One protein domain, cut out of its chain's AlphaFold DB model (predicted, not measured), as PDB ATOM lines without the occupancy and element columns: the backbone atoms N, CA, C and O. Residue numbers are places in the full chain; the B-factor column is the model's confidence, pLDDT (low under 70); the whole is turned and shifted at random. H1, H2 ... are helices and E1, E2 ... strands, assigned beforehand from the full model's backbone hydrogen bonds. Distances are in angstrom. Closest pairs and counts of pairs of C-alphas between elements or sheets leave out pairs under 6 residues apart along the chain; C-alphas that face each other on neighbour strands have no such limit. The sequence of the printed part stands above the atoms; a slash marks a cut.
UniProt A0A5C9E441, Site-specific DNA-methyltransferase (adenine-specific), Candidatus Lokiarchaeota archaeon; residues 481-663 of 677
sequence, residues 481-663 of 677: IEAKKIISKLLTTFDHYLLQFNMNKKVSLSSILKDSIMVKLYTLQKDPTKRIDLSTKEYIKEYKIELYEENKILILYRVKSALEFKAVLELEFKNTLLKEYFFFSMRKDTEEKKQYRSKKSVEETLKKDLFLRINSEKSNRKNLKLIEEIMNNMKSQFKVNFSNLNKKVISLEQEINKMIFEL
ATOM      1  N   ILE A 481     -15.402  12.433 -10.737       96.38
ATOM      2  CA  ILE A 481     -16.049  13.700 -10.373       96.38
ATOM      3  C   ILE A 481     -17.224  13.986 -11.304       96.38
ATOM      4  O   ILE A 481     -18.303  14.324 -10.823       96.38
ATOM      5  N   GLU A 482     -17.064  13.794 -12.612       95.06
ATOM      6  CA  GLU A 482     -18.159  13.918 -13.581       95.06
ATOM      7  C   GLU A 482     -19.320  12.978 -13.247       95.06
ATOM      8  O   GLU A 482     -20.473  13.406 -13.192       95.06
ATOM      9  N   ALA A 483     -19.026  11.709 -12.948       93.38
ATOM     10  CA  ALA A 483     -20.051  10.751 -12.552       93.38
ATOM     11  C   ALA A 483     -20.786  11.190 -11.274       93.38
ATOM     12  O   ALA A 483     -22.015  11.104 -11.218       93.38
ATOM     13  N   LYS A 484     -20.068  11.720 -10.273       91.50
ATOM     14  CA  LYS A 484     -20.679  12.275  -9.052       91.50
ATOM     15  C   LYS A 484     -21.517  13.526  -9.334       91.50
ATOM     16  O   LYS A 484     -22.630  13.620  -8.822       91.50
ATOM     17  N   LYS A 485     -21.059  14.433 -10.207       90.31
ATOM     18  CA  LYS A 485     -21.832  15.608 -10.656       90.31
ATOM     19  C   LYS A 485     -23.149  15.183 -11.327       90.31
ATOM     20  O   LYS A 485     -24.197  15.749 -11.021       90.31
ATOM     21  N   ILE A 486     -23.130  14.147 -12.174       90.38
ATOM     22  CA  ILE A 486     -24.348  13.590 -12.793       90.38
ATOM     23  C   ILE A 486     -25.288  12.996 -11.732       90.38
ATOM     24  O   ILE A 486     -26.490  13.253 -11.781       90.38
ATOM     25  N   ILE A 487     -24.763  12.242 -10.756       87.06
ATOM     26  CA  ILE A 487     -25.559  11.704  -9.633       87.06
ATOM     27  C   ILE A 487     -26.227  12.834  -8.844       87.06
ATOM     28  O   ILE A 487     -27.416  12.743  -8.545       87.06
ATOM     29  N   SER A 488     -25.485  13.895  -8.532       85.62
ATOM     30  CA  SER A 488     -26.011  15.057  -7.813       85.62
ATOM     31  C   SER A 488     -27.146  15.726  -8.595       85.62
ATOM     32  O   SER A 488     -28.239  15.915  -8.063       85.62
ATOM     33  N   LYS A 489     -26.961  15.944  -9.906       87.88
ATOM     34  CA  LYS A 489     -28.008  16.488 -10.787       87.88
ATOM     35  C   LYS A 489     -29.255  15.595 -10.837       87.88
ATOM     36  O   LYS A 489     -30.369  16.109 -10.780       87.88
ATOM     37  N   LEU A 490     -29.082  14.271 -10.897       88.19
ATOM     38  CA  LEU A 490     -30.189  13.307 -10.837       88.19
ATOM     39  C   LEU A 490     -30.975  13.421  -9.524       88.19
ATOM     40  O   LEU A 490     -32.203  13.396  -9.555       88.19
ATOM     41  N   LEU A 491     -30.288  13.577  -8.389       85.62
ATOM     42  CA  LEU A 491     -30.924  13.753  -7.080       85.62
ATOM     43  C   LEU A 491     -31.713  15.068  -7.001       85.62
ATOM     44  O   LEU A 491     -32.851  15.065  -6.537       85.62
ATOM     45  N   THR A 492     -31.161  16.173  -7.507       86.50
ATOM     46  CA  THR A 492     -31.877  17.460  -7.566       86.50
ATOM     47  C   THR A 492     -33.112  17.380  -8.462       86.50
ATOM     48  O   THR A 492     -34.182  17.863  -8.098       86.50
ATOM     49  N   THR A 493     -33.011  16.729  -9.623       89.06
ATOM     50  CA  THR A 493     -34.171  16.554 -10.506       89.06
ATOM     51  C   THR A 493     -35.223  15.626  -9.906       89.06
ATOM     52  O   THR A 493     -36.415  15.904 -10.029       89.06
ATOM     53  N   PHE A 494     -34.809  14.567  -9.207       89.88
ATOM     54  CA  PHE A 494     -35.732  13.736  -8.440       89.88
ATOM     55  C   PHE A 494     -36.517  14.577  -7.428       89.88
ATOM     56  O   PHE A 494     -37.738  14.464  -7.356       89.88
ATOM     57  N   ASP A 495     -35.846  15.480  -6.712       87.31
ATOM     58  CA  ASP A 495     -36.493  16.385  -5.761       87.31
ATOM     59  C   ASP A 495     -37.515  17.323  -6.420       87.31
ATOM     60  O   ASP A 495     -38.600  17.521  -5.869       87.31
ATOM     61  N   HIS A 496     -37.226  17.841  -7.617       90.06
ATOM     62  CA  HIS A 496     -38.198  18.629  -8.380       90.06
ATOM     63  C   HIS A 496     -39.440  17.808  -8.745       90.06
ATOM     64  O   HIS A 496     -40.560  18.285  -8.561       90.06
ATOM     65  N   TYR A 497     -39.268  16.559  -9.184       92.56
ATOM     66  CA  TYR A 497     -40.404  15.684  -9.474       92.56
ATOM     67  C   TYR A 497     -41.207  15.329  -8.222       92.56
ATOM     68  O   TYR A 497     -42.436  15.311  -8.267       92.56
ATOM     69  N   LEU A 498     -40.550  15.099  -7.081       90.94
ATOM     70  CA  LEU A 498     -41.264  14.874  -5.824       90.94
ATOM     71  C   LEU A 498     -42.177  16.055  -5.471       90.94
ATOM     72  O   LEU A 498     -43.296  15.831  -5.011       90.94
ATOM     73  N   LEU A 499     -41.725  17.291  -5.701       90.44
ATOM     74  CA  LEU A 499     -42.541  18.489  -5.499       90.44
ATOM     75  C   LEU A 499     -43.676  18.580  -6.528       90.44
ATOM     76  O   LEU A 499     -44.831  18.735  -6.137       90.44
ATOM     77  N   GLN A 500     -43.370  18.412  -7.818       93.31
ATOM     78  CA  GLN A 500     -44.344  18.490  -8.914       93.31
ATOM     79  C   GLN A 500     -45.507  17.499  -8.748       93.31
ATOM     80  O   GLN A 500     -46.660  17.849  -8.984       93.31
ATOM     81  N   PHE A 501     -45.218  16.270  -8.315       92.25
ATOM     82  CA  PHE A 501     -46.213  15.208  -8.133       92.25
ATOM     83  C   PHE A 501     -46.807  15.150  -6.711       92.25
ATOM     84  O   PHE A 501     -47.550  14.218  -6.378       92.25
ATOM     85  N   ASN A 502     -46.493  16.136  -5.860       92.00
ATOM     86  CA  ASN A 502     -46.937  16.219  -4.466       92.00
ATOM     87  C   ASN A 502     -46.607  14.944  -3.647       92.00
ATOM     88  O   ASN A 502     -47.411  14.442  -2.860       92.00
ATOM     89  N   MET A 503     -45.406  14.393  -3.844       90.00
ATOM     90  CA  MET A 503     -44.877  13.218  -3.137       90.00
ATOM     91  C   MET A 503     -44.259  13.637  -1.791       90.00
ATOM     92  O   MET A 503     -43.058  13.493  -1.540       90.00
ATOM     93  N   ASN A 504     -45.073  14.231  -0.921       87.12
ATOM     94  CA  ASN A 504     -44.624  14.860   0.325       87.12
ATOM     95  C   ASN A 504     -44.766  13.960   1.568       87.12
ATOM     96  O   ASN A 504     -44.067  14.176   2.565       87.12
ATOM     97  N   LYS A 505     -45.611  12.922   1.523       89.88
ATOM     98  CA  LYS A 505     -45.876  12.043   2.666       89.88
ATOM     99  C   LYS A 505     -44.748  11.036   2.832       89.88
ATOM    100  O   LYS A 505     -44.515  10.204   1.961       89.88
ATOM    101  N   LYS A 506     -44.089  11.066   3.991       89.12
ATOM    102  CA  LYS A 506     -43.108  10.050   4.392       89.12
ATOM    103  C   LYS A 506     -43.821   8.819   4.959       89.12
ATOM    104  O   LYS A 506     -44.542   8.918   5.950       89.12
ATOM    105  N   VAL A 507     -43.589   7.657   4.359       87.56
ATOM    106  CA  VAL A 507     -44.059   6.353   4.845       87.56
ATOM    107  C   VAL A 507     -42.866   5.536   5.299       87.56
ATOM    108  O   VAL A 507     -41.923   5.336   4.541       87.56
ATOM    109  N   SER A 508     -42.890   5.089   6.552       86.56
ATOM    110  CA  SER A 508     -41.784   4.342   7.149       86.56
ATOM    111  C   SER A 508     -41.597   2.981   6.489       86.56
ATOM    112  O   SER A 508     -42.570   2.338   6.087       86.56
ATOM    113  N   LEU A 509     -40.356   2.498   6.461       83.81
ATOM    114  CA  LEU A 509     -40.008   1.184   5.931       83.81
ATOM    115  C   LEU A 509     -40.864   0.066   6.538       83.81
ATOM    116  O   LEU A 509     -41.313  -0.808   5.808       83.81
ATOM    117  N   SER A 510     -41.200   0.128   7.831       83.19
ATOM    118  CA  SER A 510     -42.128  -0.819   8.470       83.19
ATOM    119  C   SER A 510     -43.470  -0.962   7.751       83.19
ATOM    120  O   SER A 510     -44.007  -2.063   7.677       83.19
ATOM    121  N   SER A 511     -44.027   0.144   7.267       84.00
ATOM    122  CA  SER A 511     -45.318   0.183   6.584       84.00
ATOM    123  C   SER A 511     -45.179  -0.310   5.152       84.00
ATOM    124  O   SER A 511     -46.054  -1.011   4.658       84.00
ATOM    125  N   ILE A 512     -44.051  -0.005   4.510       82.56
ATOM    126  CA  ILE A 512     -43.743  -0.464   3.154       82.56
ATOM    127  C   ILE A 512     -43.533  -1.979   3.106       82.56
ATOM    128  O   ILE A 512     -44.044  -2.637   2.211       82.56
ATOM    129  N   LEU A 513     -42.829  -2.550   4.088       82.25
ATOM    130  CA  LEU A 513     -42.588  -3.996   4.161       82.25
ATOM    131  C   LEU A 513     -43.880  -4.814   4.324       82.25
ATOM    132  O   LEU A 513     -43.876  -6.007   4.044       82.25
ATOM    133  N   LYS A 514     -44.976  -4.188   4.774       82.88
ATOM    134  CA  LYS A 514     -46.305  -4.814   4.852       82.88
ATOM    135  C   LYS A 514     -47.079  -4.741   3.534       82.88
ATOM    136  O   LYS A 514     -48.121  -5.377   3.417       82.88
ATOM    137  N   ASP A 515     -46.604  -3.961   2.569       78.94
ATOM    138  CA  ASP A 515     -47.278  -3.749   1.297       78.94
ATOM    139  C   ASP A 515     -46.632  -4.581   0.180       78.94
ATOM    140  O   ASP A 515     -45.650  -4.174  -0.451       78.94
ATOM    141  N   SER A 516     -47.234  -5.738  -0.110       73.19
ATOM    142  CA  SER A 516     -46.812  -6.646  -1.189       73.19
ATOM    143  C   SER A 516     -46.943  -6.039  -2.591       73.19
ATOM    144  O   SER A 516     -46.478  -6.609  -3.585       73.19
ATOM    145  N   ILE A 517     -47.590  -4.875  -2.718       77.12
ATOM    146  CA  ILE A 517     -47.622  -4.105  -3.959       77.12
ATOM    147  C   ILE A 517     -46.253  -3.467  -4.221       77.12
ATOM    148  O   ILE A 517     -45.815  -3.456  -5.373       77.12
ATOM    149  N   MET A 518     -45.579  -3.005  -3.165       76.88
ATOM    150  CA  MET A 518     -44.351  -2.213  -3.228       76.88
ATOM    151  C   MET A 518     -43.073  -3.052  -3.071       76.88
ATOM    152  O   MET A 518     -42.080  -2.794  -3.747       76.88
ATOM    153  N   VAL A 519     -43.088  -4.072  -2.212       77.38
ATOM    154  CA  VAL A 519     -41.944  -4.973  -1.981       77.38
ATOM    155  C   VAL A 519     -42.362  -6.397  -2.329       77.38
ATOM    156  O   VAL A 519     -43.394  -6.871  -1.859       77.38
ATOM    157  N   LYS A 520     -41.583  -7.071  -3.184       78.94
ATOM    158  CA  LYS A 520     -41.860  -8.450  -3.619       78.94
ATOM    159  C   LYS A 520     -41.407  -9.455  -2.563       78.94
ATOM    160  O   LYS A 520     -42.151 -10.370  -2.231       78.94
ATOM    161  N   LEU A 521     -40.196  -9.269  -2.044       79.06
ATOM    162  CA  LEU A 521     -39.601 -10.101  -1.003       79.06
ATOM    163  C   LEU A 521     -38.656  -9.244  -0.157       79.06
ATOM    164  O   LEU A 521     -38.075  -8.277  -0.651       79.06
ATOM    165  N   TYR A 522     -38.481  -9.600   1.113       78.69
ATOM    166  CA  TYR A 522     -37.383  -9.082   1.918       78.69
ATOM    167  C   TYR A 522     -36.790 -10.181   2.792       78.69
ATOM    168  O   TYR A 522     -37.514 -11.030   3.316       78.69
ATOM    169  N   THR A 523     -35.478 -10.139   2.987       76.25
ATOM    170  CA  THR A 523     -34.767 -11.044   3.891       76.25
ATOM    171  C   THR A 523     -33.896 -10.239   4.845       76.25
ATOM    172  O   THR A 523     -33.162  -9.326   4.465       76.25
ATOM    173  N   LEU A 524     -33.997 -10.564   6.135       69.56
ATOM    174  CA  LEU A 524     -33.069 -10.066   7.143       69.56
ATOM    175  C   LEU A 524     -31.829 -10.955   7.086       69.56
ATOM    176  O   LEU A 524     -31.830 -12.053   7.646       69.56
ATOM    177  N   GLN A 525     -30.787 -10.510   6.386       62.72
ATOM    178  CA  GLN A 525     -29.511 -11.214   6.436       62.72
ATOM    179  C   GLN A 525     -28.937 -11.070   7.851       62.72
ATOM    180  O   GLN A 525     -28.509  -9.995   8.270       62.72
ATOM    181  N   LYS A 526     -28.928 -12.176   8.605       55.62
ATOM    182  CA  LYS A 526     -28.021 -12.331   9.743       55.62
ATOM    183  C   LYS A 526     -26.662 -12.675   9.143       55.62
ATOM    184  O   LYS A 526     -26.547 -13.687   8.464       55.62
ATOM    185  N   ASP A 527     -25.680 -11.810   9.355       47.28
ATOM    186  CA  ASP A 527     -24.285 -11.996   8.941       47.28
ATOM    187  C   ASP A 527     -23.837 -13.478   9.089       47.28
ATOM    188  O   ASP A 527     -23.910 -14.027  10.195       47.28
ATOM    189  N   PRO A 528     -23.410 -14.157   8.001       39.44
ATOM    190  CA  PRO A 528     -23.048 -15.575   8.035       39.44
ATOM    191  C   PRO A 528     -21.751 -15.850   8.811       39.44
ATOM    192  O   PRO A 528     -21.491 -16.995   9.174       39.44
ATOM    193  N   THR A 529     -20.953 -14.821   9.114       43.88
ATOM    194  CA  THR A 529     -19.690 -14.964   9.860       43.88
ATOM    195  C   THR A 529     -19.801 -14.580  11.335       43.88
ATOM    196  O   THR A 529     -18.960 -14.987  12.140       43.88
ATOM    197  N   LYS A 530     -20.859 -13.860  11.740       46.16
ATOM    198  CA  LYS A 530     -21.207 -13.600  13.146       46.16
ATOM    199  C   LYS A 530     -22.717 -13.472  13.304       46.16
ATOM    200  O   LYS A 530     -23.326 -12.605  12.694       46.16
ATOM    201  N   ARG A 531     -23.305 -14.236  14.235       41.00
ATOM    202  CA  ARG A 531     -24.677 -14.018  14.731       41.00
ATOM    203  C   ARG A 531     -24.809 -12.586  15.265       41.00
ATOM    204  O   ARG A 531     -24.518 -12.326  16.430       41.00
ATOM    205  N   ILE A 532     -25.235 -11.646  14.428       47.38
ATOM    206  CA  ILE A 532     -25.727 -10.354  14.895       47.38
ATOM    207  C   ILE A 532     -27.109 -10.642  15.453       47.38
ATOM    208  O   ILE A 532     -28.062 -10.900  14.716       47.38
ATOM    209  N   ASP A 533     -27.201 -10.657  16.773       49.97
ATOM    210  CA  ASP A 533     -28.495 -10.605  17.415       49.97
ATOM    211  C   ASP A 533     -29.064  -9.202  17.183       49.97
ATOM    212  O   ASP A 533     -28.569  -8.219  17.735       49.97
ATOM    213  N   LEU A 534     -30.084  -9.109  16.326       50.56
ATOM    214  CA  LEU A 534     -30.797  -7.864  16.044       50.56
ATOM    215  C   LEU A 534     -31.349  -7.231  17.336       50.56
ATOM    216  O   LEU A 534     -31.605  -6.034  17.336       50.56
ATOM    217  N   SER A 535     -31.459  -7.975  18.446       49.44
ATOM    218  CA  SER A 535     -31.833  -7.466  19.772       49.44
ATOM    219  C   SER A 535     -30.742  -6.629  20.474       49.44
ATOM    220  O   SER A 535     -31.033  -5.903  21.431       49.44
ATOM    221  N   THR A 536     -29.483  -6.680  20.013       48.91
ATOM    222  CA  THR A 536     -28.367  -5.968  20.657       48.91
ATOM    223  C   THR A 536     -28.487  -4.447  20.514       48.91
ATOM    224  O   THR A 536     -28.632  -3.890  19.428       48.91
ATOM    225  N   LYS A 537     -28.397  -3.742  21.651       54.06
ATOM    226  CA  LYS A 537     -28.415  -2.272  21.743       54.06
ATOM    227  C   LYS A 537     -27.050  -1.679  21.368       54.06
ATOM    228  O   LYS A 537     -26.372  -1.089  22.209       54.06
ATOM    229  N   GLU A 538     -26.608  -1.857  20.127       53.34
ATOM    230  CA  GLU A 538     -25.369  -1.236  19.642       53.34
ATOM    231  C   GLU A 538     -25.610   0.175  19.074       53.34
ATOM    232  O   GLU A 538     -26.630   0.469  18.456       53.34
ATOM    233  N   TYR A 539     -24.645   1.082  19.275       58.19
ATOM    234  CA  TYR A 539     -24.714   2.450  18.753       58.19
ATOM    235  C   TYR A 539     -24.425   2.486  17.252       58.19
ATOM    236  O   TYR A 539     -23.260   2.477  16.830       58.19
ATOM    237  N   ILE A 540     -25.484   2.589  16.457       63.41
ATOM    238  CA  ILE A 540     -25.400   2.704  15.002       63.41
ATOM    239  C   ILE A 540     -24.909   4.103  14.644       63.41
ATOM    240  O   ILE A 540     -25.468   5.112  15.072       63.41
ATOM    241  N   LYS A 541     -23.807   4.160  13.899       63.50
ATOM    242  CA  LYS A 541     -23.199   5.414  13.457       63.50
ATOM    243  C   LYS A 541     -23.808   5.872  12.141       63.50
ATOM    244  O   LYS A 541     -24.068   7.058  11.992       63.50
ATOM    245  N   GLU A 542     -23.973   4.949  11.202       69.75
ATOM    246  CA  GLU A 542     -24.299   5.262   9.813       69.75
ATOM    247  C   GLU A 542     -24.977   4.066   9.142       69.75
ATOM    248  O   GLU A 542     -24.667   2.916   9.466       69.75
ATOM    249  N   TYR A 543     -25.857   4.354   8.186       74.81
ATOM    250  CA  TYR A 543     -26.403   3.379   7.250       74.81
ATOM    251  C   TYR A 543     -25.966   3.726   5.833       74.81
ATOM    252  O   TYR A 543     -25.765   4.896   5.506       74.81
ATOM    253  N   LYS A 544     -25.840   2.701   5.000       76.38
ATOM    254  CA  LYS A 544     -25.539   2.807   3.576       76.38
ATOM    255  C   LYS A 544     -26.553   1.964   2.818       76.38
ATOM    256  O   LYS A 544     -26.910   0.881   3.268       76.38
ATOM    257  N   ILE A 545     -27.015   2.467   1.683       80.50
ATOM    258  CA  ILE A 545     -27.907   1.736   0.785       80.50
ATOM    259  C   ILE A 545     -27.128   1.488  -0.497       80.50
ATOM    260  O   ILE A 545     -26.546   2.418  -1.057       80.50
ATOM    261  N   GLU A 546     -27.092   0.239  -0.937       81.12
ATOM    262  CA  GLU A 546     -26.399  -0.187  -2.147       81.12
ATOM    263  C   GLU A 546     -27.367  -0.874  -3.107       81.12
ATOM    264  O   GLU A 546     -28.307  -1.557  -2.705       81.12
ATOM    265  N   LEU A 547     -27.128  -0.682  -4.401       82.69
ATOM    266  CA  LEU A 547     -27.806  -1.429  -5.453       82.69
ATOM    267  C   LEU A 547     -27.059  -2.756  -5.615       82.69
ATOM    268  O   LEU A 547     -25.887  -2.739  -5.990       82.69
ATOM    269  N   TYR A 548     -27.716  -3.873  -5.309       71.19
ATOM    270  CA  TYR A 548     -27.063  -5.182  -5.184       71.19
ATOM    271  C   TYR A 548     -27.268  -6.048  -6.437       71.19
ATOM    272  O   TYR A 548     -26.304  -6.528  -7.027       71.19
ATOM    273  N   GLU A 549     -28.507  -6.138  -6.929       78.19
ATOM    274  CA  GLU A 549     -28.882  -6.893  -8.138       78.19
ATOM    275  C   GLU A 549     -29.866  -6.080  -9.005       78.19
ATOM    276  O   GLU A 549     -30.178  -4.920  -8.704       78.19
ATOM    277  N   GLU A 550     -30.358  -6.659 -10.107       78.44
ATOM    278  CA  GLU A 550     -31.253  -5.978 -11.055       78.44
ATOM    279  C   GLU A 550     -32.469  -5.351 -10.358       78.44
ATOM    280  O   GLU A 550     -32.755  -4.169 -10.567       78.44
ATOM    281  N   ASN A 551     -33.100  -6.096  -9.448       83.94
ATOM    282  CA  ASN A 551     -34.287  -5.669  -8.708       83.94
ATOM    283  C   ASN A 551     -34.090  -5.660  -7.188       83.94
ATOM    284  O   ASN A 551     -35.076  -5.639  -6.458       83.94
ATOM    285  N   LYS A 552     -32.842  -5.647  -6.693       86.44
ATOM    286  CA  LYS A 552     -32.571  -5.678  -5.249       86.44
ATOM    287  C   LYS A 552     -31.756  -4.500  -4.740       86.44
ATOM    288  O   LYS A 552     -30.822  -4.045  -5.409       86.44
ATOM    289  N   ILE A 553     -32.072  -4.054  -3.524       86.75
ATOM    290  CA  ILE A 553     -31.211  -3.155  -2.746       86.75
ATOM    291  C   ILE A 553     -30.767  -3.832  -1.456       86.75
ATOM    292  O   ILE A 553     -31.524  -4.588  -0.845       86.75
ATOM    293  N   LEU A 554     -29.551  -3.507  -1.035       85.94
ATOM    294  CA  LEU A 554     -28.978  -3.938   0.227       85.94
ATOM    295  C   LEU A 554     -28.855  -2.736   1.160       85.94
ATOM    296  O   LEU A 554     -28.303  -1.696   0.794       85.94
ATOM    297  N   ILE A 555     -29.368  -2.880   2.374       82.38
ATOM    298  CA  ILE A 555     -29.219  -1.901   3.444       82.38
ATOM    299  C   ILE A 555     -28.146  -2.413   4.389       82.38
ATOM    300  O   ILE A 555     -28.298  -3.453   5.039       82.38
ATOM    301  N   LEU A 556     -27.064  -1.649   4.467       78.88
ATOM    302  CA  LEU A 556     -25.940  -1.910   5.339       78.88
ATOM    303  C   LEU A 556     -25.907  -0.902   6.485       78.88
ATOM    304  O   LEU A 556     -26.324   0.249   6.348       78.88
ATOM    305  N   TYR A 557     -25.357  -1.313   7.618       75.62
ATOM    306  CA  TYR A 557     -25.160  -0.456   8.780       75.62
ATOM    307  C   TYR A 557     -23.742  -0.578   9.314       75.62
ATOM    308  O   TYR A 557     -23.068  -1.591   9.140       75.62
ATOM    309  N   ARG A 558     -23.289   0.463  10.003       72.81
ATOM    310  CA  ARG A 558     -22.018   0.455  10.719       72.81
ATOM    311  C   ARG A 558     -22.190   1.057  12.098       72.81
ATOM    312  O   ARG A 558     -22.774   2.129  12.262       72.81
ATOM    313  N   VAL A 559     -21.631   0.390  13.098       67.94
ATOM    314  CA  VAL A 559     -21.602   0.879  14.481       67.94
ATOM    315  C   VAL A 559     -20.399   1.780  14.723       67.94
ATOM    316  O   VAL A 559     -19.383   1.689  14.038       67.94
ATOM    317  N   LYS A 560     -20.479   2.663  15.723       57.12
ATOM    318  CA  LYS A 560     -19.422   3.661  15.997       57.12
ATOM    319  C   LYS A 560     -18.039   3.047  16.269       57.12
ATOM    320  O   LYS A 560     -17.043   3.752  16.137       57.12
ATOM    321  N   SER A 561     -17.987   1.788  16.694       52.72
ATOM    322  CA  SER A 561     -16.769   1.043  17.030       52.72
ATOM    323  C   SER A 561     -16.219   0.169  15.899       52.72
ATOM    324  O   SER A 561     -15.161  -0.414  16.092       52.72
ATOM    325  N   ALA A 562     -16.911   0.050  14.764       56.09
ATOM    326  CA  ALA A 562     -16.494  -0.796  13.646       56.09
ATOM    327  C   ALA A 562     -16.134   0.056  12.423       56.09
ATOM    328  O   ALA A 562     -16.723   1.118  12.204       56.09
ATOM    329  N   LEU A 563     -15.160  -0.409  11.637       53.38
ATOM    330  CA  LEU A 563     -14.750   0.223  10.378       53.38
ATOM    331  C   LEU A 563     -15.651  -0.213   9.213       53.38
ATOM    332  O   LEU A 563     -16.010   0.621   8.377       53.38
ATOM    333  N   GLU A 564     -16.064  -1.479   9.221       62.72
ATOM    334  CA  GLU A 564     -16.819  -2.135   8.154       62.72
ATOM    335  C   GLU A 564     -18.332  -1.930   8.276       62.72
ATOM    336  O   GLU A 564     -18.891  -1.816   9.372       62.72
ATOM    337  N   PHE A 565     -18.990  -1.891   7.118       71.38
ATOM    338  CA  PHE A 565     -20.438  -1.985   7.016       71.38
ATOM    339  C   PHE A 565     -20.854  -3.451   7.038       71.38
ATOM    340  O   PHE A 565     -20.212  -4.293   6.417       71.38
ATOM    341  N   LYS A 566     -21.953  -3.741   7.721       73.94
ATOM    342  CA  LYS A 566     -22.571  -5.060   7.752       73.94
ATOM    343  C   LYS A 566     -23.920  -5.002   7.063       73.94
ATOM    344  O   LYS A 566     -24.679  -4.060   7.296       73.94
ATOM    345  N   ALA A 567     -24.216  -5.992   6.234       74.31
ATOM    346  CA  ALA A 567     -25.543  -6.162   5.663       74.31
ATOM    347  C   ALA A 567     -26.570  -6.420   6.776       74.31
ATOM    348  O   ALA A 567     -26.272  -7.118   7.745       74.31
ATOM    349  N   VAL A 568     -27.766  -5.839   6.649       75.88
ATOM    350  CA  VAL A 568     -28.893  -6.112   7.557       75.88
ATOM    351  C   VAL A 568     -30.157  -6.504   6.822       75.88
ATOM    352  O   VAL A 568     -30.861  -7.404   7.273       75.88
ATOM    353  N   LEU A 569     -30.483  -5.820   5.729       79.75
ATOM    354  CA  LEU A 569     -31.741  -6.047   5.031       79.75
ATOM    355  C   LEU A 569     -31.514  -6.047   3.530       79.75
ATOM    356  O   LEU A 569     -30.981  -5.084   2.983       79.75
ATOM    357  N   GLU A 570     -31.956  -7.112   2.883       86.81
ATOM    358  CA  GLU A 570     -32.042  -7.226   1.433       86.81
ATOM    359  C   GLU A 570     -33.515  -7.077   1.037       86.81
ATOM    360  O   GLU A 570     -34.386  -7.752   1.594       86.81
ATOM    361  N   LEU A 571     -33.807  -6.156   0.115       86.31
ATOM    362  CA  LEU A 571     -35.154  -5.928  -0.416       86.31
ATOM    363  C   LEU A 571     -35.177  -6.241  -1.905       86.31
ATOM    364  O   LEU A 571     -34.366  -5.689  -2.649       86.31
ATOM    365  N   GLU A 572     -36.142  -7.047  -2.338       87.81
ATOM    366  CA  GLU A 572     -36.438  -7.320  -3.742       87.81
ATOM    367  C   GLU A 572     -37.714  -6.589  -4.170       87.81
ATOM    368  O   GLU A 572     -38.769  -6.669  -3.530       87.81
ATOM    369  N   PHE A 573     -37.623  -5.886  -5.293       86.81
ATOM    370  CA  PHE A 573     -38.693  -5.093  -5.883       86.81
ATOM    371  C   PHE A 573     -39.264  -5.785  -7.117       86.81
ATOM    372  O   PHE A 573     -38.613  -6.600  -7.762       86.81
ATOM    373  N   LYS A 574     -40.504  -5.442  -7.476       83.31
ATOM    374  CA  LYS A 574     -41.171  -6.022  -8.653       83.31
ATOM    375  C   LYS A 574     -40.529  -5.620  -9.976       83.31
ATOM    376  O   LYS A 574     -40.578  -6.387 -10.929       83.31
ATOM    377  N   ASN A 575     -39.980  -4.411 -10.036       84.12
ATOM    378  CA  ASN A 575     -39.324  -3.883 -11.219       84.12
ATOM    379  C   ASN A 575     -38.204  -2.906 -10.837       84.12
ATOM    380  O   ASN A 575     -38.103  -2.430  -9.698       84.12
ATOM    381  N   THR A 576     -37.373  -2.586 -11.825       85.62
ATOM    382  CA  THR A 576     -36.197  -1.736 -11.644       85.62
ATOM    383  C   THR A 576     -36.556  -0.276 -11.356       85.62
ATOM    384  O   THR A 576     -35.832   0.374 -10.607       85.62
ATOM    385  N   LEU A 577     -37.664   0.243 -11.905       88.25
ATOM    386  CA  LEU A 577     -38.107   1.628 -11.671       88.25
ATOM    387  C   LEU A 577     -38.420   1.854 -10.192       88.25
ATOM    388  O   LEU A 577     -37.949   2.818  -9.594       88.25
ATOM    389  N   LEU A 578     -39.151   0.918  -9.590       88.06
ATOM    390  CA  LEU A 578     -39.506   0.966  -8.182       88.06
ATOM    391  C   LEU A 578     -38.260   0.864  -7.300       88.06
ATOM    392  O   LEU A 578     -38.084   1.682  -6.403       88.06
ATOM    393  N   LYS A 579     -37.343  -0.062  -7.608       88.94
ATOM    394  CA  LYS A 579     -36.043  -0.164  -6.924       88.94
ATOM    395  C   LYS A 579     -35.281   1.169  -6.943       88.94
ATOM    396  O   LYS A 579     -34.775   1.608  -5.912       88.94
ATOM    397  N   GLU A 580     -35.180   1.806  -8.108       88.12
ATOM    398  CA  GLU A 580     -34.460   3.074  -8.276       88.12
ATOM    399  C   GLU A 580     -35.151   4.224  -7.529       88.12
ATOM    400  O   GLU A 580     -34.477   4.967  -6.815       88.12
ATOM    401  N   TYR A 581     -36.483   4.319  -7.594       90.44
ATOM    402  CA  TYR A 581     -37.259   5.297  -6.825       90.44
ATOM    403  C   TYR A 581     -37.031   5.153  -5.315       90.44
ATOM    404  O   TYR A 581     -36.768   6.131  -4.611       90.44
ATOM    405  N   PHE A 582     -37.088   3.916  -4.814       88.81
ATOM    406  CA  PHE A 582     -36.815   3.602  -3.414       88.81
ATOM    407  C   PHE A 582     -35.407   4.012  -3.006       88.81
ATOM    408  O   PHE A 582     -35.229   4.659  -1.972       88.81
ATOM    409  N   PHE A 583     -34.419   3.670  -3.831       86.94
ATOM    410  CA  PHE A 583     -33.040   4.059  -3.595       86.94
ATOM    411  C   PHE A 583     -32.907   5.585  -3.480       86.94
ATOM    412  O   PHE A 583     -32.318   6.066  -2.513       86.94
ATOM    413  N   PHE A 584     -33.474   6.348  -4.421       86.62
ATOM    414  CA  PHE A 584     -33.410   7.812  -4.401       86.62
ATOM    415  C   PHE A 584     -34.105   8.407  -3.171       86.62
ATOM    416  O   PHE A 584     -33.515   9.230  -2.466       86.62
ATOM    417  N   SER A 585     -35.318   7.939  -2.857       85.31
ATOM    418  CA  SER A 585     -36.084   8.402  -1.694       85.31
ATOM    419  C   SER A 585     -35.345   8.147  -0.379       85.31
ATOM    420  O   SER A 585     -35.283   9.032   0.474       85.31
ATOM    421  N   MET A 586     -34.761   6.958  -0.209       80.94
ATOM    422  CA  MET A 586     -34.105   6.580   1.044       80.94
ATOM    423  C   MET A 586     -32.689   7.152   1.175       80.94
ATOM    424  O   MET A 586     -32.267   7.485   2.285       80.94
ATOM    425  N   ARG A 587     -31.950   7.311   0.066       76.12
ATOM    426  CA  ARG A 587     -30.617   7.938   0.084       76.12
ATOM    427  C   ARG A 587     -30.687   9.357   0.644       76.12
ATOM    428  O   ARG A 587     -29.849   9.719   1.472       76.12
ATOM    429  N   LYS A 588     -31.730  10.108   0.286       68.19
ATOM    430  CA  LYS A 588     -32.002  11.440   0.836       68.19
ATOM    431  C   LYS A 588     -32.073  11.436   2.367       68.19
ATOM    432  O   LYS A 588     -31.378  12.211   3.022       68.19
ATOM    433  N   ASP A 589     -32.824  10.505   2.955       65.94
ATOM    434  CA  ASP A 589     -32.931  10.402   4.415       65.94
ATOM    435  C   ASP A 589     -31.588  10.012   5.074       65.94
ATOM    436  O   ASP A 589     -31.277  10.490   6.170       65.94
ATOM    437  N   THR A 590     -30.756   9.190   4.414       61.25
ATOM    438  CA  THR A 590     -29.421   8.820   4.937       61.25
ATOM    439  C   THR A 590     -28.412   9.974   4.911       61.25
ATOM    440  O   THR A 590     -27.550  10.064   5.791       61.25
ATOM    441  N   GLU A 591     -28.515  10.888   3.944       60.53
ATOM    442  CA  GLU A 591     -27.655  12.074   3.869       60.53
ATOM    443  C   GLU A 591     -28.061  13.145   4.897       60.53
ATOM    444  O   GLU A 591     -27.183  13.794   5.476       60.53
ATOM    445  N   GLU A 592     -29.361  13.259   5.186       52.06
ATOM    446  CA  GLU A 592     -29.934  14.170   6.188       52.06
ATOM    447  C   GLU A 592     -29.700  13.688   7.640       52.06
ATOM    448  O   GLU A 592     -29.443  14.502   8.534       52.06
ATOM    449  N   LYS A 593     -29.726  12.372   7.907       52.06
ATOM    450  CA  LYS A 593     -29.631  11.789   9.263       52.06
ATOM    451  C   LYS A 593     -28.306  11.054   9.517       52.06
ATOM    452  O   LYS A 593     -28.272   9.836   9.676       52.06
ATOM    453  N   LYS A 594     -27.186  11.774   9.633       48.66
ATOM    454  CA  LYS A 594     -25.865  11.124   9.808       48.66
ATOM    455  C   LYS A 594     -25.515  10.616  11.211       48.66
ATOM    456  O   LYS A 594     -24.455  10.018  11.360       48.66
ATOM    457  N   GLN A 595     -26.336  10.836  12.241       47.81
ATOM    458  CA  GLN A 595     -26.093  10.282  13.584       47.81
ATOM    459  C   GLN A 595     -27.418  10.035  14.310       47.81
ATOM    460  O   GLN A 595     -28.014  10.967  14.846       47.81
ATOM    461  N   TYR A 596     -27.874   8.783  14.349       49.41
ATOM    462  CA  TYR A 596     -29.078   8.409  15.089       49.41
ATOM    463  C   TYR A 596     -28.705   7.683  16.385       49.41
ATOM    464  O   TYR A 596     -28.075   6.627  16.372       49.41
ATOM    465  N   ARG A 597     -29.086   8.248  17.535       47.66
ATOM    466  CA  ARG A 597     -28.908   7.607  18.846       47.66
ATOM    467  C   ARG A 597     -30.175   6.820  19.188       47.66
ATOM    468  O   ARG A 597     -31.035   7.324  19.901       47.66
ATOM    469  N   SER A 598     -30.285   5.583  18.704       50.72
ATOM    470  CA  SER A 598     -31.377   4.682  19.100       50.72
ATOM    471  C   SER A 598     -31.005   3.887  20.352       50.72
ATOM    472  O   SER A 598     -29.898   3.366  20.444       50.72
ATOM    473  N   LYS A 599     -31.929   3.760  21.315       51.28
ATOM    474  CA  LYS A 599     -31.864   2.722  22.369       51.28
ATOM    475  C   LYS A 599     -32.508   1.394  21.911       51.28
ATOM    476  O   LYS A 599     -32.603   0.471  22.719       51.28
ATOM    477  N   LYS A 600     -33.000   1.339  20.666       60.06
ATOM    478  CA  LYS A 600     -33.747   0.222  20.065       60.06
ATOM    479  C   LYS A 600     -32.834  -0.619  19.171       60.06
ATOM    480  O   LYS A 600     -31.733  -0.183  18.841       60.06
ATOM    481  N   SER A 601     -33.307  -1.801  18.784       65.81
ATOM    482  CA  SER A 601     -32.617  -2.685  17.841       65.81
ATOM    483  C   SER A 601     -32.283  -1.989  16.515       65.81
ATOM    484  O   SER A 601     -32.944  -1.025  16.102       65.81
ATOM    485  N   VAL A 602     -31.269  -2.512  15.816       67.56
ATOM    486  CA  VAL A 602     -30.914  -2.101  14.443       67.56
ATOM    487  C   VAL A 602     -32.127  -2.224  13.523       67.56
ATOM    488  O   VAL A 602     -32.444  -1.299  12.777       67.56
ATOM    489  N   GLU A 603     -32.865  -3.324  13.652       69.81
ATOM    490  CA  GLU A 603     -34.069  -3.593  12.874       69.81
ATOM    491  C   GLU A 603     -35.193  -2.579  13.140       69.81
ATOM    492  O   GLU A 603     -35.750  -2.021  12.194       69.81
ATOM    493  N   GLU A 604     -35.521  -2.289  14.406       70.12
ATOM    494  CA  GLU A 604     -36.560  -1.301  14.731       70.12
ATOM    495  C   GLU A 604     -36.197   0.103  14.256       70.12
ATOM    496  O   GLU A 604     -37.078   0.866  13.853       70.12
ATOM    497  N   THR A 605     -34.911   0.441  14.320       72.62
ATOM    498  CA  THR A 605     -34.402   1.739  13.876       72.62
ATOM    499  C   THR A 605     -34.547   1.860  12.361       72.62
ATOM    500  O   THR A 605     -35.183   2.794  11.882       72.62
ATOM    501  N   LEU A 606     -34.081   0.869  11.597       73.06
ATOM    502  CA  LEU A 606     -34.244   0.830  10.139       73.06
ATOM    503  C   LEU A 606     -35.705   0.917   9.705       73.06
ATOM    504  O   LEU A 606     -36.057   1.709   8.831       73.06
ATOM    505  N   LYS A 607     -36.570   0.137  10.356       73.62
ATOM    506  CA  LYS A 607     -38.005   0.104  10.068       73.62
ATOM    507  C   LYS A 607     -38.701   1.445  10.330       73.62
ATOM    508  O   LYS A 607     -39.732   1.704   9.714       73.62
ATOM    509  N   LYS A 608     -38.174   2.284  11.230       75.19
ATOM    510  CA  LYS A 608     -38.769   3.579  11.601       75.19
ATOM    511  C   LYS A 608     -38.142   4.775  10.899       75.19
ATOM    512  O   LYS A 608     -38.856   5.745  10.678       75.19
ATOM    513  N   ASP A 609     -36.850   4.731  10.587       73.75
ATOM    514  CA  ASP A 609     -36.096   5.922  10.179       73.75
ATOM    515  C   ASP A 609     -35.821   6.050   8.684       73.75
ATOM    516  O   ASP A 609     -35.414   7.136   8.262       73.75
ATOM    517  N   LEU A 610     -36.056   4.990   7.911       79.12
ATOM    518  CA  LEU A 610     -36.032   5.029   6.452       79.12
ATOM    519  C   LEU A 610     -37.444   5.239   5.921       79.12
ATOM    520  O   LEU A 610     -38.363   4.516   6.322       79.12
ATOM    521  N   PHE A 611     -37.609   6.205   5.018       84.19
ATOM    522  CA  PHE A 611     -38.911   6.544   4.469       84.19
ATOM    523  C   PHE A 611     -38.941   6.475   2.946       84.19
ATOM    524  O   PHE A 611     -37.997   6.829   2.237       84.19
ATOM    525  N   LEU A 612     -40.096   6.059   2.445       87.81
ATOM    526  CA  LEU A 612     -40.508   6.277   1.070       87.81
ATOM    527  C   LEU A 612     -41.420   7.491   1.023       87.81
ATOM    528  O   LEU A 612     -42.326   7.632   1.849       87.81
ATOM    529  N   ARG A 613     -41.183   8.361   0.054       89.31
ATOM    530  CA  ARG A 613     -42.068   9.483  -0.233       89.31
ATOM    531  C   ARG A 613     -43.193   9.017  -1.150       89.31
ATOM    532  O   ARG A 613     -42.939   8.351  -2.143       89.31
ATOM    533  N   ILE A 614     -44.431   9.330  -0.788       90.31
ATOM    534  CA  ILE A 614     -45.628   9.042  -1.583       90.31
ATOM    535  C   ILE A 614     -46.563  10.249  -1.582       90.31
ATOM    536  O   ILE A 614     -46.427  11.152  -0.753       90.31
ATOM    537  N   ASN A 615     -47.544  10.247  -2.475       91.19
ATOM    538  CA  ASN A 615     -48.633  11.209  -2.458       91.19
ATOM    539  C   ASN A 615     -49.692  10.762  -1.435       91.19
ATOM    540  O   ASN A 615     -50.188   9.629  -1.484       91.19
ATOM    541  N   SER A 616     -50.025  11.646  -0.489       88.00
ATOM    542  CA  SER A 616     -50.965  11.370   0.606       88.00
ATOM    543  C   SER A 616     -52.400  11.115   0.158       88.00
ATOM    544  O   SER A 616     -53.125  10.416   0.863       88.00
ATOM    545  N   GLU A 617     -52.805  11.666  -0.984       88.19
ATOM    546  CA  GLU A 617     -54.186  11.658  -1.485       88.19
ATOM    547  C   GLU A 617     -54.475  10.470  -2.411       88.19
ATOM    548  O   GLU A 617     -55.589  10.302  -2.914       88.19
ATOM    549  N   LYS A 618     -53.464   9.647  -2.701       87.38
ATOM    550  CA  LYS A 618     -53.560   8.551  -3.668       87.38
ATOM    551  C   LYS A 618     -53.459   7.197  -2.969       87.38
ATOM    552  O   LYS A 618     -52.713   7.015  -2.011       87.38
ATOM    553  N   SER A 619     -54.190   6.209  -3.488       86.75
ATOM    554  CA  SER A 619     -54.040   4.811  -3.064       86.75
ATOM    555  C   SER A 619     -52.677   4.248  -3.482       86.75
ATOM    556  O   SER A 619     -52.034   4.782  -4.386       86.75
ATOM    557  N   ASN A 620     -52.243   3.130  -2.893       83.00
ATOM    558  CA  ASN A 620     -50.934   2.533  -3.203       83.00
ATOM    559  C   ASN A 620     -50.793   2.167  -4.692       83.00
ATOM    560  O   ASN A 620     -49.756   2.425  -5.295       83.00
ATOM    561  N   ARG A 621     -51.868   1.671  -5.327       85.25
ATOM    562  CA  ARG A 621     -51.893   1.407  -6.780       85.25
ATOM    563  C   ARG A 621     -51.730   2.678  -7.620       85.25
ATOM    564  O   ARG A 621     -51.069   2.639  -8.650       85.25
ATOM    565  N   LYS A 622     -52.330   3.800  -7.204       89.38
ATOM    566  CA  LYS A 622     -52.168   5.091  -7.894       89.38
ATOM    567  C   LYS A 622     -50.765   5.664  -7.663       89.38
ATOM    568  O   LYS A 622     -50.166   6.159  -8.606       89.38
ATOM    569  N   ASN A 623     -50.223   5.528  -6.453       89.38
ATOM    570  CA  ASN A 623     -48.845   5.905  -6.140       89.38
ATOM    571  C   ASN A 623     -47.819   5.126  -6.974       89.38
ATOM    572  O   ASN A 623     -46.862   5.729  -7.436       89.38
ATOM    573  N   LEU A 624     -48.033   3.829  -7.234       88.81
ATOM    574  CA  LEU A 624     -47.168   3.073  -8.148       88.81
ATOM    575  C   LEU A 624     -47.104   3.693  -9.547       88.81
ATOM    576  O   LEU A 624     -46.013   3.863 -10.076       88.81
ATOM    577  N   LYS A 625     -48.256   4.068 -10.118       90.88
ATOM    578  CA  LYS A 625     -48.297   4.707 -11.441       90.88
ATOM    579  C   LYS A 625     -47.528   6.028 -11.452       90.88
ATOM    580  O   LYS A 625     -46.768   6.270 -12.378       90.88
ATOM    581  N   LEU A 626     -47.675   6.839 -10.399       92.81
ATOM    582  CA  LEU A 626     -46.917   8.086 -10.252       92.81
ATOM    583  C   LEU A 626     -45.410   7.832 -10.121       92.81
ATOM    584  O   LEU A 626     -44.614   8.544 -10.721       92.81
ATOM    585  N   ILE A 627     -45.007   6.812  -9.359       92.69
ATOM    586  CA  ILE A 627     -43.600   6.415  -9.237       92.69
ATOM    587  C   ILE A 627     -43.041   6.010 -10.604       92.69
ATOM    588  O   ILE A 627     -41.967   6.471 -10.984       92.69
ATOM    589  N   GLU A 628     -43.758   5.176 -11.355       91.62
ATOM    590  CA  GLU A 628     -43.348   4.761 -12.699       91.62
ATOM    591  C   GLU A 628     -43.241   5.957 -13.651       91.62
ATOM    592  O   GLU A 628     -42.252   6.067 -14.372       91.62
ATOM    593  N   GLU A 629     -44.197   6.885 -13.603       93.88
ATOM    594  CA  GLU A 629     -44.182   8.121 -14.391       93.88
ATOM    595  C   GLU A 629     -42.966   9.000 -14.062       93.88
ATOM    596  O   GLU A 629     -42.208   9.359 -14.965       93.88
ATOM    597  N   ILE A 630     -42.709   9.270 -12.776       93.06
ATOM    598  CA  ILE A 630     -41.533  10.031 -12.319       93.06
ATOM    599  C   ILE A 630     -40.246   9.381 -12.834       93.06
ATOM    600  O   ILE A 630     -39.388  10.051 -13.411       93.06
ATOM    601  N   MET A 631     -40.104   8.069 -12.649       91.31
ATOM    602  CA  MET A 631     -38.880   7.362 -13.013       91.31
ATOM    603  C   MET A 631     -38.686   7.262 -14.530       91.31
ATOM    604  O   MET A 631     -37.549   7.343 -15.001       91.31
ATOM    605  N   ASN A 632     -39.763   7.132 -15.305       91.00
ATOM    606  CA  ASN A 632     -39.703   7.163 -16.766       91.00
ATOM    607  C   ASN A 632     -39.329   8.556 -17.285       91.00
ATOM    608  O   ASN A 632     -38.474   8.656 -18.165       91.00
ATOM    609  N   ASN A 633     -39.879   9.619 -16.692       91.31
ATOM    610  CA  ASN A 633     -39.520  11.003 -17.015       91.31
ATOM    611  C   ASN A 633     -38.045  11.294 -16.698       91.31
ATOM    612  O   ASN A 633     -37.326  11.881 -17.506       91.31
ATOM    613  N   MET A 634     -37.539  10.802 -15.564       89.19
ATOM    614  CA  MET A 634     -36.110  10.892 -15.256       89.19
ATOM    615  C   MET A 634     -35.248  10.118 -16.262       89.19
ATOM    616  O   MET A 634     -34.216  10.621 -16.713       89.19
ATOM    617  N   LYS A 635     -35.650   8.897 -16.637       85.81
ATOM    618  CA  LYS A 635     -34.906   8.085 -17.613       85.81
ATOM    619  C   LYS A 635     -34.863   8.738 -18.991       85.81
ATOM    620  O   LYS A 635     -33.800   8.733 -19.612       85.81
ATOM    621  N   SER A 636     -35.971   9.316 -19.452       86.88
ATOM    622  CA  SER A 636     -36.031  10.000 -20.747       86.88
ATOM    623  C   SER A 636     -35.172  11.267 -20.762       86.88
ATOM    624  O   SER A 636     -34.454  11.498 -21.736       86.88
ATOM    625  N   GLN A 637     -35.167  12.031 -19.666       87.25
ATOM    626  CA  GLN A 637     -34.397  13.269 -19.551       87.25
ATOM    627  C   GLN A 637     -32.883  13.031 -19.509       87.25
ATOM    628  O   GLN A 637     -32.130  13.743 -20.174       87.25
ATOM    629  N   PHE A 638     -32.415  12.057 -18.724       81.69
ATOM    630  CA  PHE A 638     -30.977  11.858 -18.522       81.69
ATOM    631  C   PHE A 638     -30.361  10.830 -19.464       81.69
ATOM    632  O   PHE A 638     -29.155  10.879 -19.670       81.69
ATOM    633  N   LYS A 639     -31.143   9.890 -20.016       80.69
ATOM    634  CA  LYS A 639     -30.647   8.758 -20.829       80.69
ATOM    635  C   LYS A 639     -29.501   7.969 -20.163       80.69
ATOM    636  O   LYS A 639     -28.737   7.285 -20.838       80.69
ATOM    637  N   VAL A 640     -29.375   8.043 -18.835       73.75
ATOM    638  CA  VAL A 640     -28.340   7.362 -18.048       73.75
ATOM    639  C   VAL A 640     -28.996   6.364 -17.102       73.75
ATOM    640  O   VAL A 640     -29.910   6.703 -16.352       73.75
ATOM    641  N   ASN A 641     -28.488   5.132 -17.094       77.12
ATOM    642  CA  ASN A 641     -28.848   4.145 -16.083       77.12
ATOM    643  C   ASN A 641     -28.096   4.448 -14.778       77.12
ATOM    644  O   ASN A 641     -26.871   4.311 -14.695       77.12
ATOM    645  N   PHE A 642     -28.837   4.850 -13.751       77.44
ATOM    646  CA  PHE A 642     -28.274   5.239 -12.463       77.44
ATOM    647  C   PHE A 642     -27.560   4.087 -11.740       77.44
ATOM    648  O   PHE A 642     -26.508   4.291 -11.127       77.44
ATOM    649  N   SER A 643     -28.085   2.862 -11.852       76.38
ATOM    650  CA  SER A 643     -27.442   1.668 -11.294       76.38
ATOM    651  C   SER A 643     -26.039   1.471 -11.880       76.38
ATOM    652  O   SER A 643     -25.084   1.223 -11.142       76.38
ATOM    653  N   ASN A 644     -25.894   1.668 -13.193       82.69
ATOM    654  CA  ASN A 644     -24.600   1.593 -13.874       82.69
ATOM    655  C   ASN A 644     -23.669   2.743 -13.466       82.69
ATOM    656  O   ASN A 644     -22.472   2.527 -13.282       82.69
ATOM    657  N   LEU A 645     -24.209   3.948 -13.266       85.44
ATOM    658  CA  LEU A 645     -23.429   5.114 -12.852       85.44
ATOM    659  C   LEU A 645     -22.835   4.952 -11.443       85.44
ATOM    660  O   LEU A 645     -21.649   5.216 -11.248       85.44
ATOM    661  N   ASN A 646     -23.610   4.451 -10.476       81.94
ATOM    662  CA  ASN A 646     -23.087   4.143  -9.138       81.94
ATOM    663  C   ASN A 646     -22.020   3.042  -9.175       81.94
ATOM    664  O   ASN A 646     -20.984   3.177  -8.524       81.94
ATOM    665  N   LYS A 647     -22.242   1.968  -9.949       84.62
ATOM    666  CA  LYS A 647     -21.236   0.907 -10.136       84.62
ATOM    667  C   LYS A 647     -19.943   1.470 -10.729       84.62
ATOM    668  O   LYS A 647     -18.862   1.136 -10.252       84.62
ATOM    669  N   LYS A 648     -20.052   2.382 -11.701       90.06
ATOM    670  CA  LYS A 648     -18.910   3.093 -12.292       90.06
ATOM    671  C   LYS A 648     -18.150   3.921 -11.254       90.06
ATOM    672  O   LYS A 648     -16.929   3.852 -11.228       90.06
ATOM    673  N   VAL A 649     -18.840   4.659 -10.380       91.00
ATOM    674  CA  VAL A 649     -18.203   5.422  -9.285       91.00
ATOM    675  C   VAL A 649     -17.395   4.501  -8.368       91.00
ATOM    676  O   VAL A 649     -16.224   4.773  -8.118       91.00
ATOM    677  N   ILE A 650     -17.989   3.393  -7.914       87.25
ATOM    678  CA  ILE A 650     -17.317   2.429  -7.028       87.25
ATOM    679  C   ILE A 650     -16.097   1.808  -7.722       87.25
ATOM    680  O   ILE A 650     -15.017   1.754  -7.137       87.25
ATOM    681  N   SER A 651     -16.258   1.381  -8.977       92.19
ATOM    682  CA  SER A 651     -15.180   0.789  -9.774       92.19
ATOM    683  C   SER A 651     -14.022   1.766  -9.987       92.19
ATOM    684  O   SER A 651     -12.873   1.376  -9.793       92.19
ATOM    685  N   LEU A 652     -14.306   3.034 -10.302       96.50
ATOM    686  CA  LEU A 652     -13.277   4.066 -10.450       96.50
ATOM    687  C   LEU A 652     -12.535   4.311  -9.131       96.50
ATOM    688  O   LEU A 652     -11.309   4.369  -9.131       96.50
ATOM    689  N   GLU A 653     -13.242   4.415  -8.000       94.50
ATOM    690  CA  GLU A 653     -12.599   4.585  -6.688       94.50
ATOM    691  C   GLU A 653     -11.671   3.402  -6.347       94.50
ATOM    692  O   GLU A 653     -10.571   3.612  -5.824       94.50
ATOM    693  N   GLN A 654     -12.071   2.166  -6.663       93.00
ATOM    694  CA  GLN A 654     -11.235   0.972  -6.476       93.00
ATOM    695  C   GLN A 654     -10.004   0.980  -7.392       93.00
ATOM    696  O   GLN A 654      -8.888   0.746  -6.923       93.00
ATOM    697  N   GLU A 655     -10.189   1.297  -8.675       97.38
ATOM    698  CA  GLU A 655      -9.114   1.374  -9.668       97.38
ATOM    699  C   GLU A 655      -8.084   2.448  -9.294       97.38
ATOM    700  O   GLU A 655      -6.883   2.187  -9.301       97.38
ATOM    701  N   ILE A 656      -8.544   3.628  -8.865       98.00
ATOM    702  CA  ILE A 656      -7.682   4.713  -8.377       98.00
ATOM    703  C   ILE A 656      -6.845   4.251  -7.183       98.00
ATOM    704  O   ILE A 656      -5.636   4.471  -7.167       98.00
ATOM    705  N   ASN A 657      -7.449   3.590  -6.189       96.44
ATOM    706  CA  ASN A 657      -6.693   3.095  -5.034       96.44
ATOM    707  C   ASN A 657      -5.644   2.051  -5.441       96.44
ATOM    708  O   ASN A 657      -4.518   2.107  -4.947       96.44
ATOM    709  N   LYS A 658      -5.978   1.145  -6.369       97.00
ATOM    710  CA  LYS A 658      -5.026   0.166  -6.912       97.00
ATOM    711  C   LYS A 658      -3.848   0.856  -7.607       97.00
ATOM    712  O   LYS A 658      -2.704   0.531  -7.308       97.00
ATOM    713  N   MET A 659      -4.124   1.838  -8.465       98.19
ATOM    714  CA  MET A 659      -3.089   2.621  -9.151       98.19
ATOM    715  C   MET A 659      -2.209   3.404  -8.172       98.19
ATOM    716  O   MET A 659      -1.004   3.503  -8.376       98.19
ATOM    717  N   ILE A 660      -2.773   3.927  -7.080       98.12
ATOM    718  CA  ILE A 660      -1.989   4.593  -6.031       98.12
ATOM    719  C   ILE A 660      -1.078   3.588  -5.317       98.12
ATOM    720  O   ILE A 660       0.090   3.885  -5.097       98.12
ATOM    721  N   PHE A 661      -1.548   2.383  -4.989       98.06
ATOM    722  CA  PHE A 661      -0.668   1.360  -4.412       98.06
ATOM    723  C   PHE A 661       0.471   0.960  -5.354       98.06
ATOM    724  O   PHE A 661       1.605   0.806  -4.903       98.06
ATOM    725  N   GLU A 662       0.185   0.841  -6.650       97.25
ATOM    726  CA  GLU A 662       1.197   0.600  -7.679       97.25
ATOM    727  C   GLU A 662       2.210   1.748  -7.763       97.25
ATOM    728  O   GLU A 662       3.414   1.498  -7.778       97.25
ATOM    729  N   LEU A 663       1.738   2.998  -7.712       96.50
ATOM    730  CA  LEU A 663       2.587   4.188  -7.741       96.50
ATOM    731  C   LEU A 663       3.595   4.178  -6.582       96.50
ATOM    732  O   LEU A 663       4.792   4.327  -6.799       96.50
TER     733      LEU A 663
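AT A GLANCE: This is residues 481 to 663 of the 677 residues of the protein "Site-specific DNA-methyltransferase (adenine-specific)" of Candidatus Lokiarchaeota archaeon (UniProt A0A5C9E441). A twisted four-stranded sheet forms a wall, with H3 running along one face; the small strand pair E1 and E6 packs on H3 away from that wall. H5 crosses H3 near residues 577 to 581, H1 packs on both H5 and H6, and residues 653 to 663 of H6 stick out as an arm. The printed part has 183 residues with six named helices and six named strands, in the order H1 E1 H2 E2 E3 E4 E5 H3 H4 E6 H5 H6, a mixed class. The larger sheet, E2 - E5 - E4 - E3, and the pair E1 - E6 are antiparallel; the whole is compact, with a radius of gyration of the C-alphas of 17.2 A and spans of 45 by 43 by 26 A.

HOW THE PARTS SIT: The larger sheet has E2, residues 521 to 524, E5, 566 to 572, E4, 552 to 559, and E3, 540 to 549. Within hydrogen-bond range are N 523 and O 570 at 3.0 A, N 555 and O 569 at 2.8 A, and N 544 and O 556 at 2.8 A. E3, E4 and E5 make a meander, each strand the antiparallel neighbour of the one before, with hairpins E3 and E4, E4 and E5; with E2, first beside fourth, they make a Greek key. H3, residues 576 to 592, is on this sheet at a height of 9.5 A, along the strands; its closest C-alphas to E3 are Thr 590 and Tyr 543, 6.6 A. H4, residues 602 to 609, stands up from the same face at 44 degrees. With H6, residues 642 to 663, they make two layers, helices on one face of a sheet. E1, residues 505 to 508, and E6, 611 to 614, have N 507 and O 612 at 2.8 A; the closest C-alphas of E6 and H3 are Leu 612 and Ser 585, 5.6 A. H2, residues 509 to 512, touches H4, closest at C-alphas 510 and 607, 4.5 A. H5, residues 620 to 638, touches H3 about perpendicular at 86 degrees, closest at C-alphas 631 and 577, 5.9 A. H1, residues 481 to 500, touches H5 with residues 490 to 497 alone, closest at C-alphas 497 and 630, 6.4 A, and H6 with residues 483 to 487 alone, closest at C-alphas 483 and 649, 6.5 A, at a shallow tilt of 23 degrees, opposite ways. Every O i to N i+4 pair is within range in H1, H4, H5 and H6, and 12 of 13 in H3; H2 is too short for one.

IN THESE COORDINATES: H1 begins at C-alpha 481 (-16.049, 13.700, -10.373) and H6 ends at C-alpha 663 (2.587, 4.188, -7.741). H6 is 31.2 A long, H1 28.7 A, H5 26.8 A, E3 25.3 A and H3 24.7 A.

THE WHOLE: The C-alphas of Glu 617 and Leu 663, the two farthest apart, are 57.6 A apart. The printed part has no cut; the link E2 to E3, residues 525 to 539, is long. The mean pLDDT of the printed part is 78.9, and residues 524 to 542, 559 to 564 and 588 to 603 are under 70.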